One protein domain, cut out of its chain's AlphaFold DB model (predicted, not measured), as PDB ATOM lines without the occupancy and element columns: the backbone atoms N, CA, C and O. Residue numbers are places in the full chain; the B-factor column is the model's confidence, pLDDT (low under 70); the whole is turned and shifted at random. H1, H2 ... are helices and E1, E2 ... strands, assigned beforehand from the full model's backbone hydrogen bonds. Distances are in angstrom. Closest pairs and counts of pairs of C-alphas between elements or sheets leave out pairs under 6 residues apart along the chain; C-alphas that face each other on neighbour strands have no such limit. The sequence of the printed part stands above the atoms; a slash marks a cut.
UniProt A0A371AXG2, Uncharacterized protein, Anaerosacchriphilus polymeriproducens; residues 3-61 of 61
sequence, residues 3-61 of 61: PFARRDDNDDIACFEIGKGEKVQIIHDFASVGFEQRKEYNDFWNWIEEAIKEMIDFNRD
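This is residues 3 to 61 of the 61 residues of an uncharacterized protein of Anaerosacchriphilus polymeriproducens (UniProt A0A371AXG2). A small twisted sheet of four strands, E1 to E4 in a row, makes the body, and helix H1 leads away from it, with residues 52 to 61 sticking out as an arm. The printed part has 59 residues, of mixed class: four named strands, then one named helix. The strands form a meander, each the antiparallel neighbour of the one before. The whole is only just compact, close to loose, with a radius of gyration of the C-alphas of 12.1 A and spans of 37 by 26 by 15 A.

E1, residues 3 to 6, begins at C-alpha 3 (-105.412, -36.154, -43.792). E2, residues 12 to 16, and E3, residues 24 to 28, each measure 13.3 A; E4, residues 37 to 41, measures 11.8 A. H1, residues 44 to 58, measures 21.0 A and ends at C-alpha 58 (-107.801, -53.663, -28.772).

Within hydrogen-bond range are N 4 and O 14 in hairpin E1 and E2, 3.0 A, N 13 and O 27 in hairpin E2 and E3, 2.8 A, and N 26 and O 39 in hairpin E3 and E4, 2.8 A. H1, with every O i to N i+4 pair within range, only grazes the sheet, with residues 44 to 48; its closest C-alphas with E4 are those of Trp 47 and Tyr 41, 6.0 A.

The farthest C-alphas, of Gly 19 and Asp 61, are 39.3 A apart. The printed part has no cut and no long link, and no printed residue is under 70 in pLDDT.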
ATOM      1  N   PRO A   3    -105.266 -34.874 -44.478       97.00
ATOM      2  CA  PRO A   3    -105.412 -36.154 -43.792       97.00
ATOM      3  C   PRO A   3    -104.170 -37.022 -43.988       97.00
ATOM      4  O   PRO A   3    -103.557 -37.000 -45.056       97.00
ATOM      5  N   PHE A   4    -103.807 -37.788 -42.961       97.62
ATOM      6  CA  PHE A   4    -102.656 -38.695 -43.024       97.62
ATOM      7  C   PHE A   4    -102.909 -40.066 -42.389       97.62
ATOM      8  O   PHE A   4    -102.156 -40.997 -42.665       97.62
ATOM      9  N   ALA A   5    -103.956 -40.217 -41.577       97.31
ATOM     10  CA  ALA A   5    -104.393 -41.511 -41.070       97.31
ATOM     11  C   ALA A   5    -105.917 -41.544 -40.927       97.31
ATOM     12  O   ALA A   5    -106.551 -40.527 -40.643       97.31
ATOM     13  N   ARG A   6    -106.487 -42.730 -41.116       95.69
ATOM     14  CA  ARG A   6    -107.895 -43.034 -40.872       95.69
ATOM     15  C   ARG A   6    -107.958 -44.164 -39.855       95.69
ATOM     16  O   ARG A   6    -107.119 -45.062 -39.889       95.69
ATOM     17  N   ARG A   7    -108.934 -44.097 -38.961       94.12
ATOM     18  CA  ARG A   7    -109.264 -45.188 -38.053       94.12
ATOM     19  C   ARG A   7    -110.279 -46.106 -38.747       94.12
ATOM     20  O   ARG A   7    -111.212 -45.608 -39.360       94.12
ATOM     21  N   ASP A   8    -110.072 -47.420 -38.723       90.38
ATOM     22  CA  ASP A   8    -110.875 -48.354 -39.541       90.38
ATOM     23  C   ASP A   8    -112.181 -48.814 -38.868       90.38
ATOM     24  O   ASP A   8    -113.090 -49.291 -39.545       90.38
ATOM     25  N   ASP A   9    -112.290 -48.683 -37.544       91.00
ATOM     26  CA  ASP A   9    -113.480 -49.053 -36.764       91.00
ATOM     27  C   ASP A   9    -114.541 -47.937 -36.709       91.00
ATOM     28  O   ASP A   9    -115.662 -48.177 -36.253       91.00
ATOM     29  N   ASN A  10    -114.210 -46.727 -37.165       92.50
ATOM     30  CA  ASN A  10    -115.118 -45.587 -37.231       92.50
ATOM     31  C   ASN A  10    -114.735 -44.627 -38.380       92.50
ATOM     32  O   ASN A  10    -113.928 -44.950 -39.248       92.50
ATOM     33  N   ASP A  11    -115.350 -43.446 -38.417       93.25
ATOM     34  CA  ASP A  11    -115.107 -42.442 -39.460       93.25
ATOM     35  C   ASP A  11    -114.171 -41.310 -39.008       93.25
ATOM     36  O   ASP A  11    -114.224 -40.195 -39.534       93.25
ATOM     37  N   ASP A  12    -113.319 -41.582 -38.017       96.81
ATOM     38  CA  ASP A  12    -112.335 -40.621 -37.543       96.81
ATOM     39  C   ASP A  12    -111.114 -40.573 -38.470       96.81
ATOM     40  O   ASP A  12    -110.513 -41.580 -38.862       96.81
ATOM     41  N   ILE A  13    -110.712 -39.347 -38.774       97.62
ATOM     42  CA  ILE A  13    -109.565 -39.008 -39.601       97.62
ATOM     43  C   ILE A  13    -108.616 -38.150 -38.770       97.62
ATOM     44  O   ILE A  13    -109.003 -37.105 -38.240       97.62
ATOM     45  N   ALA A  14    -107.352 -38.562 -38.707       98.12
ATOM     46  CA  ALA A  14    -106.276 -37.725 -38.202       98.12
ATOM     47  C   ALA A  14    -105.722 -36.862 -39.343       98.12
ATOM     48  O   ALA A  14    -105.354 -37.362 -40.416       98.12
ATOM     49  N   CYS A  15    -105.667 -35.551 -39.125       98.19
ATOM     50  CA  CYS A  15    -105.198 -34.606 -40.127       98.19
ATOM     51  C   CYS A  15    -104.406 -33.441 -39.527       98.19
ATOM     52  O   CYS A  15    -104.557 -33.082 -38.359       98.19
ATOM     53  N   PHE A  16    -103.574 -32.823 -40.366       98.19
ATOM     54  CA  PHE A  16    -103.003 -31.508 -40.094       98.19
ATOM     55  C   PHE A  16    -103.919 -30.410 -40.640       98.19
ATOM     56  O   PHE A  16    -104.559 -30.558 -41.689       98.19
ATOM     57  N   GLU A  17    -103.944 -29.266 -39.963       96.88
ATOM     58  CA  GLU A  17    -104.698 -28.094 -40.397       96.88
ATOM     59  C   GLU A  17    -103.763 -26.912 -40.658       96.88
ATOM     60  O   GLU A  17    -102.925 -26.548 -39.831       96.88
ATOM     61  N   ILE A  18    -103.914 -26.303 -41.836       96.50
ATOM     62  CA  ILE A  18    -103.115 -25.148 -42.244       96.50
ATOM     63  C   ILE A  18    -103.362 -24.014 -41.245       96.50
ATOM     64  O   ILE A  18    -104.501 -23.622 -41.015       96.50
ATOM     65  N   GLY A  19    -102.287 -23.480 -40.667       96.88
ATOM     66  CA  GLY A  19    -102.356 -22.400 -39.680       96.88
ATOM     67  C   GLY A  19    -102.464 -22.854 -38.220       96.88
ATOM     68  O   GLY A  19    -102.396 -22.000 -37.342       96.88
ATOM     69  N   LYS A  20    -102.550 -24.164 -37.934       96.12
ATOM     70  CA  LYS A  20    -102.546 -24.706 -36.557       96.12
ATOM     71  C   LYS A  20    -101.195 -25.274 -36.094       96.12
ATOM     72  O   LYS A  20    -101.114 -25.880 -35.029       96.12
ATOM     73  N   GLY A  21    -100.125 -25.040 -36.855       96.00
ATOM     74  CA  GLY A  21     -98.782 -25.530 -36.526       96.00
ATOM     75  C   GLY A  21     -98.668 -27.047 -36.681       96.00
ATOM     76  O   GLY A  21     -99.165 -27.603 -37.656       96.00
ATOM     77  N   GLU A  22     -98.012 -27.703 -35.725       96.38
ATOM     78  CA  GLU A  22     -97.737 -29.154 -35.742       96.38
ATOM     79  C   GLU A  22     -98.838 -30.000 -35.082       96.38
ATOM     80  O   GLU A  22     -98.705 -31.215 -34.936       96.38
ATOM     81  N   LYS A  23     -99.942 -29.361 -34.686       98.50
ATOM     82  CA  LYS A  23    -101.053 -30.017 -34.003       98.50
ATOM     83  C   LYS A  23    -101.772 -31.013 -34.906       98.50
ATOM     84  O   LYS A  23    -102.063 -30.713 -36.066       98.50
ATOM     85  N   VAL A  24    -102.166 -32.146 -34.333       98.62
ATOM     86  CA  VAL A  24    -103.013 -33.141 -35.006       98.62
ATOM     87  C   VAL A  24    -104.469 -32.921 -34.615       98.62
ATOM     88  O   VAL A  24    -104.790 -32.804 -33.433       98.62
ATOM     89  N   GLN A  25    -105.354 -32.876 -35.606       98.31
ATOM     90  CA  GLN A  25    -106.802 -32.779 -35.429       98.31
ATOM     91  C   GLN A  25    -107.440 -34.143 -35.700       98.31
ATOM     92  O   GLN A  25    -107.096 -34.790 -36.691       98.31
ATOM     93  N   ILE A  26    -108.383 -34.551 -34.851       98.00
ATOM     94  CA  ILE A  26    -109.246 -35.711 -35.089       98.00
ATOM     95  C   ILE A  26    -110.617 -35.208 -35.509       98.00
ATOM     96  O   ILE A  26    -111.286 -34.502 -34.747       98.00
ATOM     97  N   ILE A  27    -111.013 -35.581 -36.721       97.38
ATOM     98  CA  ILE A  27    -112.239 -35.143 -37.378       97.38
ATOM     99  C   ILE A  27    -113.082 -36.361 -37.716       97.38
ATOM    100  O   ILE A  27    -112.559 -37.327 -38.257       97.38
ATOM    101  N   HIS A  28    -114.378 -36.288 -37.452       96.56
ATOM    102  CA  HIS A  28    -115.342 -37.309 -37.830       96.56
ATOM    103  C   HIS A  28    -116.039 -36.916 -39.141       96.56
ATOM    104  O   HIS A  28    -116.883 -36.018 -39.137       96.56
ATOM    105  N   ASP A  29    -115.686 -37.566 -40.253       89.69
ATOM    106  CA  ASP A  29    -116.029 -37.114 -41.621       89.69
ATOM    107  C   ASP A  29    -117.534 -37.213 -41.954       89.69
ATOM    108  O   ASP A  29    -118.040 -36.500 -42.816       89.69
ATOM    109  N   PHE A  30    -118.286 -38.047 -41.221       91.62
ATOM    110  CA  PHE A  30    -119.743 -38.199 -41.369       91.62
ATOM    111  C   PHE A  30    -120.569 -37.471 -40.295       91.62
ATOM    112  O   PHE A  30    -121.779 -37.684 -40.179       91.62
ATOM    113  N   ALA A  31    -119.947 -36.604 -39.490       92.94
ATOM    114  CA  ALA A  31    -120.692 -35.802 -38.525       92.94
ATOM    115  C   ALA A  31    -121.536 -34.714 -39.215       92.94
ATOM    116  O   ALA A  31    -121.277 -34.284 -40.335       92.94
ATOM    117  N   SER A  32    -122.575 -34.249 -38.515       94.38
ATOM    118  CA  SER A  32    -123.313 -33.056 -38.940       94.38
ATOM    119  C   SER A  32    -122.420 -31.817 -38.884       94.38
ATOM    120  O   SER A  32    -121.528 -31.742 -38.039       94.38
ATOM    121  N   VAL A  33    -122.721 -30.827 -39.730       93.44
ATOM    122  CA  VAL A  33    -121.949 -29.579 -39.824       93.44
ATOM    123  C   VAL A  33    -121.750 -28.940 -38.449       93.44
ATOM    124  O   VAL A  33    -122.725 -28.637 -37.757       93.44
ATOM    125  N   GLY A  34    -120.492 -28.720 -38.068       93.62
ATOM    126  CA  GLY A  34    -120.089 -28.136 -36.785       93.62
ATOM    127  C   GLY A  34    -119.819 -29.146 -35.663       93.62
ATOM    128  O   GLY A  34    -119.448 -28.731 -34.566       93.62
ATOM    129  N   PHE A  35    -119.991 -30.448 -35.908       93.62
ATOM    130  CA  PHE A  35    -119.757 -31.530 -34.939       93.62
ATOM    131  C   PHE A  35    -118.604 -32.462 -35.334       93.62
ATOM    132  O   PHE A  35    -118.410 -33.508 -34.713       93.62
ATOM    133  N   GLU A  36    -117.847 -32.108 -36.370       96.00
ATOM    134  CA  GLU A  36    -116.793 -32.947 -36.927       96.00
ATOM    135  C   GLU A  36    -115.564 -32.996 -36.008       96.00
ATOM    136  O   GLU A  36    -114.966 -34.057 -35.856       96.00
ATOM    137  N   GLN A  37    -115.201 -31.896 -35.338       96.19
ATOM    138  CA  GLN A  37    -114.035 -31.856 -34.447       96.19
ATOM    139  C   GLN A  37    -114.246 -32.719 -33.195       96.19
ATOM    140  O   GLN A  37    -115.102 -32.428 -32.359       96.19
ATOM    141  N   ARG A  38    -113.400 -33.738 -33.012       95.88
ATOM    142  CA  ARG A  38    -113.450 -34.642 -31.852       95.88
ATOM    143  C   ARG A  38    -112.347 -34.393 -30.843       95.88
ATOM    144  O   ARG A  38    -112.607 -34.391 -29.642       95.88
ATOM    145  N   LYS A  39    -111.116 -34.199 -31.315       96.88
ATOM    146  CA  LYS A  39    -109.943 -34.077 -30.443       96.88
ATOM    147  C   LYS A  39    -108.827 -33.299 -31.125       96.88
ATOM    148  O   LYS A  39    -108.756 -33.243 -32.349       96.88
ATOM    149  N   GLU A  40    -107.963 -32.697 -30.321       98.06
ATOM    150  CA  GLU A  40    -106.735 -32.041 -30.763       98.06
ATOM    151  C   GLU A  40    -105.563 -32.568 -29.930       98.06
ATOM    152  O   GLU A  40    -105.679 -32.716 -28.713       98.06
ATOM    153  N   TYR A  41    -104.439 -32.819 -30.595       98.50
ATOM    154  CA  TYR A  41    -103.157 -33.139 -29.975       98.50
ATOM    155  C   TYR A  41    -102.151 -32.027 -30.260       98.50
ATOM    156  O   TYR A  41    -102.166 -31.432 -31.339       98.50
ATOM    157  N   ASN A  42    -101.256 -31.765 -29.305       98.06
ATOM    158  CA  ASN A  42    -100.253 -30.702 -29.428       98.06
ATOM    159  C   ASN A  42     -99.238 -30.959 -30.550       98.06
ATOM    160  O   ASN A  42     -98.753 -30.007 -31.156       98.06
ATOM    161  N   ASP A  43     -98.942 -32.227 -30.819       97.50
ATOM    162  CA  ASP A  43     -98.005 -32.678 -31.839       97.50
ATOM    163  C   ASP A  43     -98.354 -34.104 -32.300       97.50
ATOM    164  O   ASP A  43     -99.251 -34.766 -31.767       97.50
ATOM    165  N   PHE A  44     -97.625 -34.575 -33.310       98.25
ATOM    166  CA  PHE A  44     -97.759 -35.922 -33.855       98.25
ATOM    167  C   PHE A  44     -97.411 -37.028 -32.846       98.25
ATOM    168  O   PHE A  44     -98.001 -38.107 -32.895       98.25
ATOM    169  N   TRP A  45     -96.471 -36.781 -31.930       98.31
ATOM    170  CA  TRP A  45     -95.981 -37.794 -30.995       98.31
ATOM    171  C   TRP A  45     -97.028 -38.157 -29.945       98.31
ATOM    172  O   TRP A  45     -97.272 -39.336 -29.709       98.31
ATOM    173  N   ASN A  46     -97.713 -37.152 -29.395       98.50
ATOM    174  CA  ASN A  46     -98.833 -37.370 -28.481       98.50
ATOM    175  C   ASN A  46     -99.967 -38.158 -29.156       98.50
ATOM    176  O   ASN A  46    -100.596 -39.004 -28.524       98.50
ATOM    177  N   TRP A  47    -100.222 -37.902 -30.445       98.31
ATOM    178  CA  TRP A  47    -101.216 -38.655 -31.211       98.31
ATOM    179  C   TRP A  47    -100.796 -40.116 -31.427       98.31
ATOM    180  O   TRP A  47    -101.577 -41.021 -31.137       98.31
ATOM    181  N   ILE A  48     -99.577 -40.367 -31.920       98.31
ATOM    182  CA  ILE A  48     -99.153 -41.732 -32.271       98.31
ATOM    183  C   ILE A  48     -98.965 -42.613 -31.032       98.31
ATOM    184  O   ILE A  48     -99.232 -43.811 -31.099       98.31
ATOM    185  N   GLU A  49     -98.553 -42.037 -29.899       98.50
ATOM    186  CA  GLU A  49     -98.469 -42.757 -28.627       98.50
ATOM    187  C   GLU A  49     -99.842 -43.297 -28.205       98.50
ATOM    188  O   GLU A  49     -99.976 -44.496 -27.949       98.50
ATOM    189  N   GLU A  50    -100.875 -42.448 -28.193       97.88
ATOM    190  CA  GLU A  50    -102.234 -42.889 -27.869       97.88
ATOM    191  C   GLU A  50    -102.789 -43.864 -28.913       97.88
ATOM    192  O   GLU A  50    -103.341 -44.894 -28.535       97.88
ATOM    193  N   ALA A  51    -102.593 -43.603 -30.210       96.88
ATOM    194  CA  ALA A  51    -103.094 -44.473 -31.273       96.88
ATOM    195  C   ALA A  51    -102.498 -45.892 -31.198       96.88
ATOM    196  O   ALA A  51    -103.216 -46.883 -31.330       96.88
ATOM    197  N   ILE A  52    -101.188 -46.008 -30.941       97.12
ATOM    198  CA  ILE A  52    -100.530 -47.308 -30.744       97.12
ATOM    199  C   ILE A  52    -101.046 -47.980 -29.474       97.12
ATOM    200  O   ILE A  52    -101.268 -49.190 -29.480       97.12
ATOM    201  N   LYS A  53    -101.238 -47.225 -28.388       97.50
ATOM    202  CA  LYS A  53    -101.764 -47.775 -27.138       97.50
ATOM    203  C   LYS A  53    -103.171 -48.347 -27.324       97.50
ATOM    204  O   LYS A  53    -103.390 -49.494 -26.955       97.50
ATOM    205  N   GLU A  54    -104.071 -47.606 -27.971       94.81
ATOM    206  CA  GLU A  54    -105.419 -48.082 -28.308       94.81
ATOM    207  C   GLU A  54    -105.376 -49.340 -29.187       94.81
ATOM    208  O   GLU A  54    -106.090 -50.304 -28.917       94.81
ATOM    209  N   MET A  55    -104.496 -49.377 -30.195       94.38
ATOM    210  CA  MET A  55    -104.302 -50.563 -31.033       94.38
ATOM    211  C   MET A  55    -103.824 -51.771 -30.213       94.38
ATOM    212  O   MET A  55    -104.322 -52.878 -30.411       94.38
ATOM    213  N   ILE A  56    -102.852 -51.590 -29.313       96.19
ATOM    214  CA  ILE A  56    -102.346 -52.670 -28.455       96.19
ATOM    215  C   ILE A  56    -103.456 -53.204 -27.551       96.19
ATOM    216  O   ILE A  56    -103.598 -54.421 -27.453       96.19
ATOM    217  N   ASP A  57    -104.212 -52.313 -26.908       96.00
ATOM    218  CA  ASP A  57    -105.291 -52.684 -25.993       96.00
ATOM    219  C   ASP A  57    -106.386 -53.460 -26.751       96.00
ATOM    220  O   ASP A  57    -106.732 -54.566 -26.348       96.00
ATOM    221  N   PHE A  58    -106.814 -52.978 -27.925       92.44
ATOM    222  CA  PHE A  58    -107.801 -53.663 -28.772       92.44
ATOM    223  C   PHE A  58    -107.369 -55.068 -29.225       92.44
ATOM    224  O   PHE A  58    -108.212 -55.941 -29.385       92.44
ATOM    225  N   ASN A  59    -106.073 -55.298 -29.472       93.19
ATOM    226  CA  ASN A  59    -105.566 -56.586 -29.973       93.19
ATOM    227  C   ASN A  59    -105.174 -57.580 -28.864       93.19
ATOM    228  O   ASN A  59    -104.723 -58.687 -29.171       93.19
ATOM    229  N   ARG A  60    -105.244 -57.181 -27.591       95.19
ATOM    230  CA  ARG A  60    -104.936 -58.051 -26.443       95.19
ATOM    231  C   ARG A  60    -106.175 -58.664 -25.797       95.19
ATOM    232  O   ARG A  60    -106.016 -59.682 -25.121       95.19
ATOM    233  N   ASP A  61    -107.334 -58.053 -26.007       73.06
ATOM    234  CA  ASP A  61    -108.649 -58.556 -25.603       73.06
ATOM    235  C   ASP A  61    -109.263 -59.458 -26.691       73.06
ATOM    236  O   ASP A  61    -109.965 -60.430 -26.318       73.06
TER     237      ASP A  61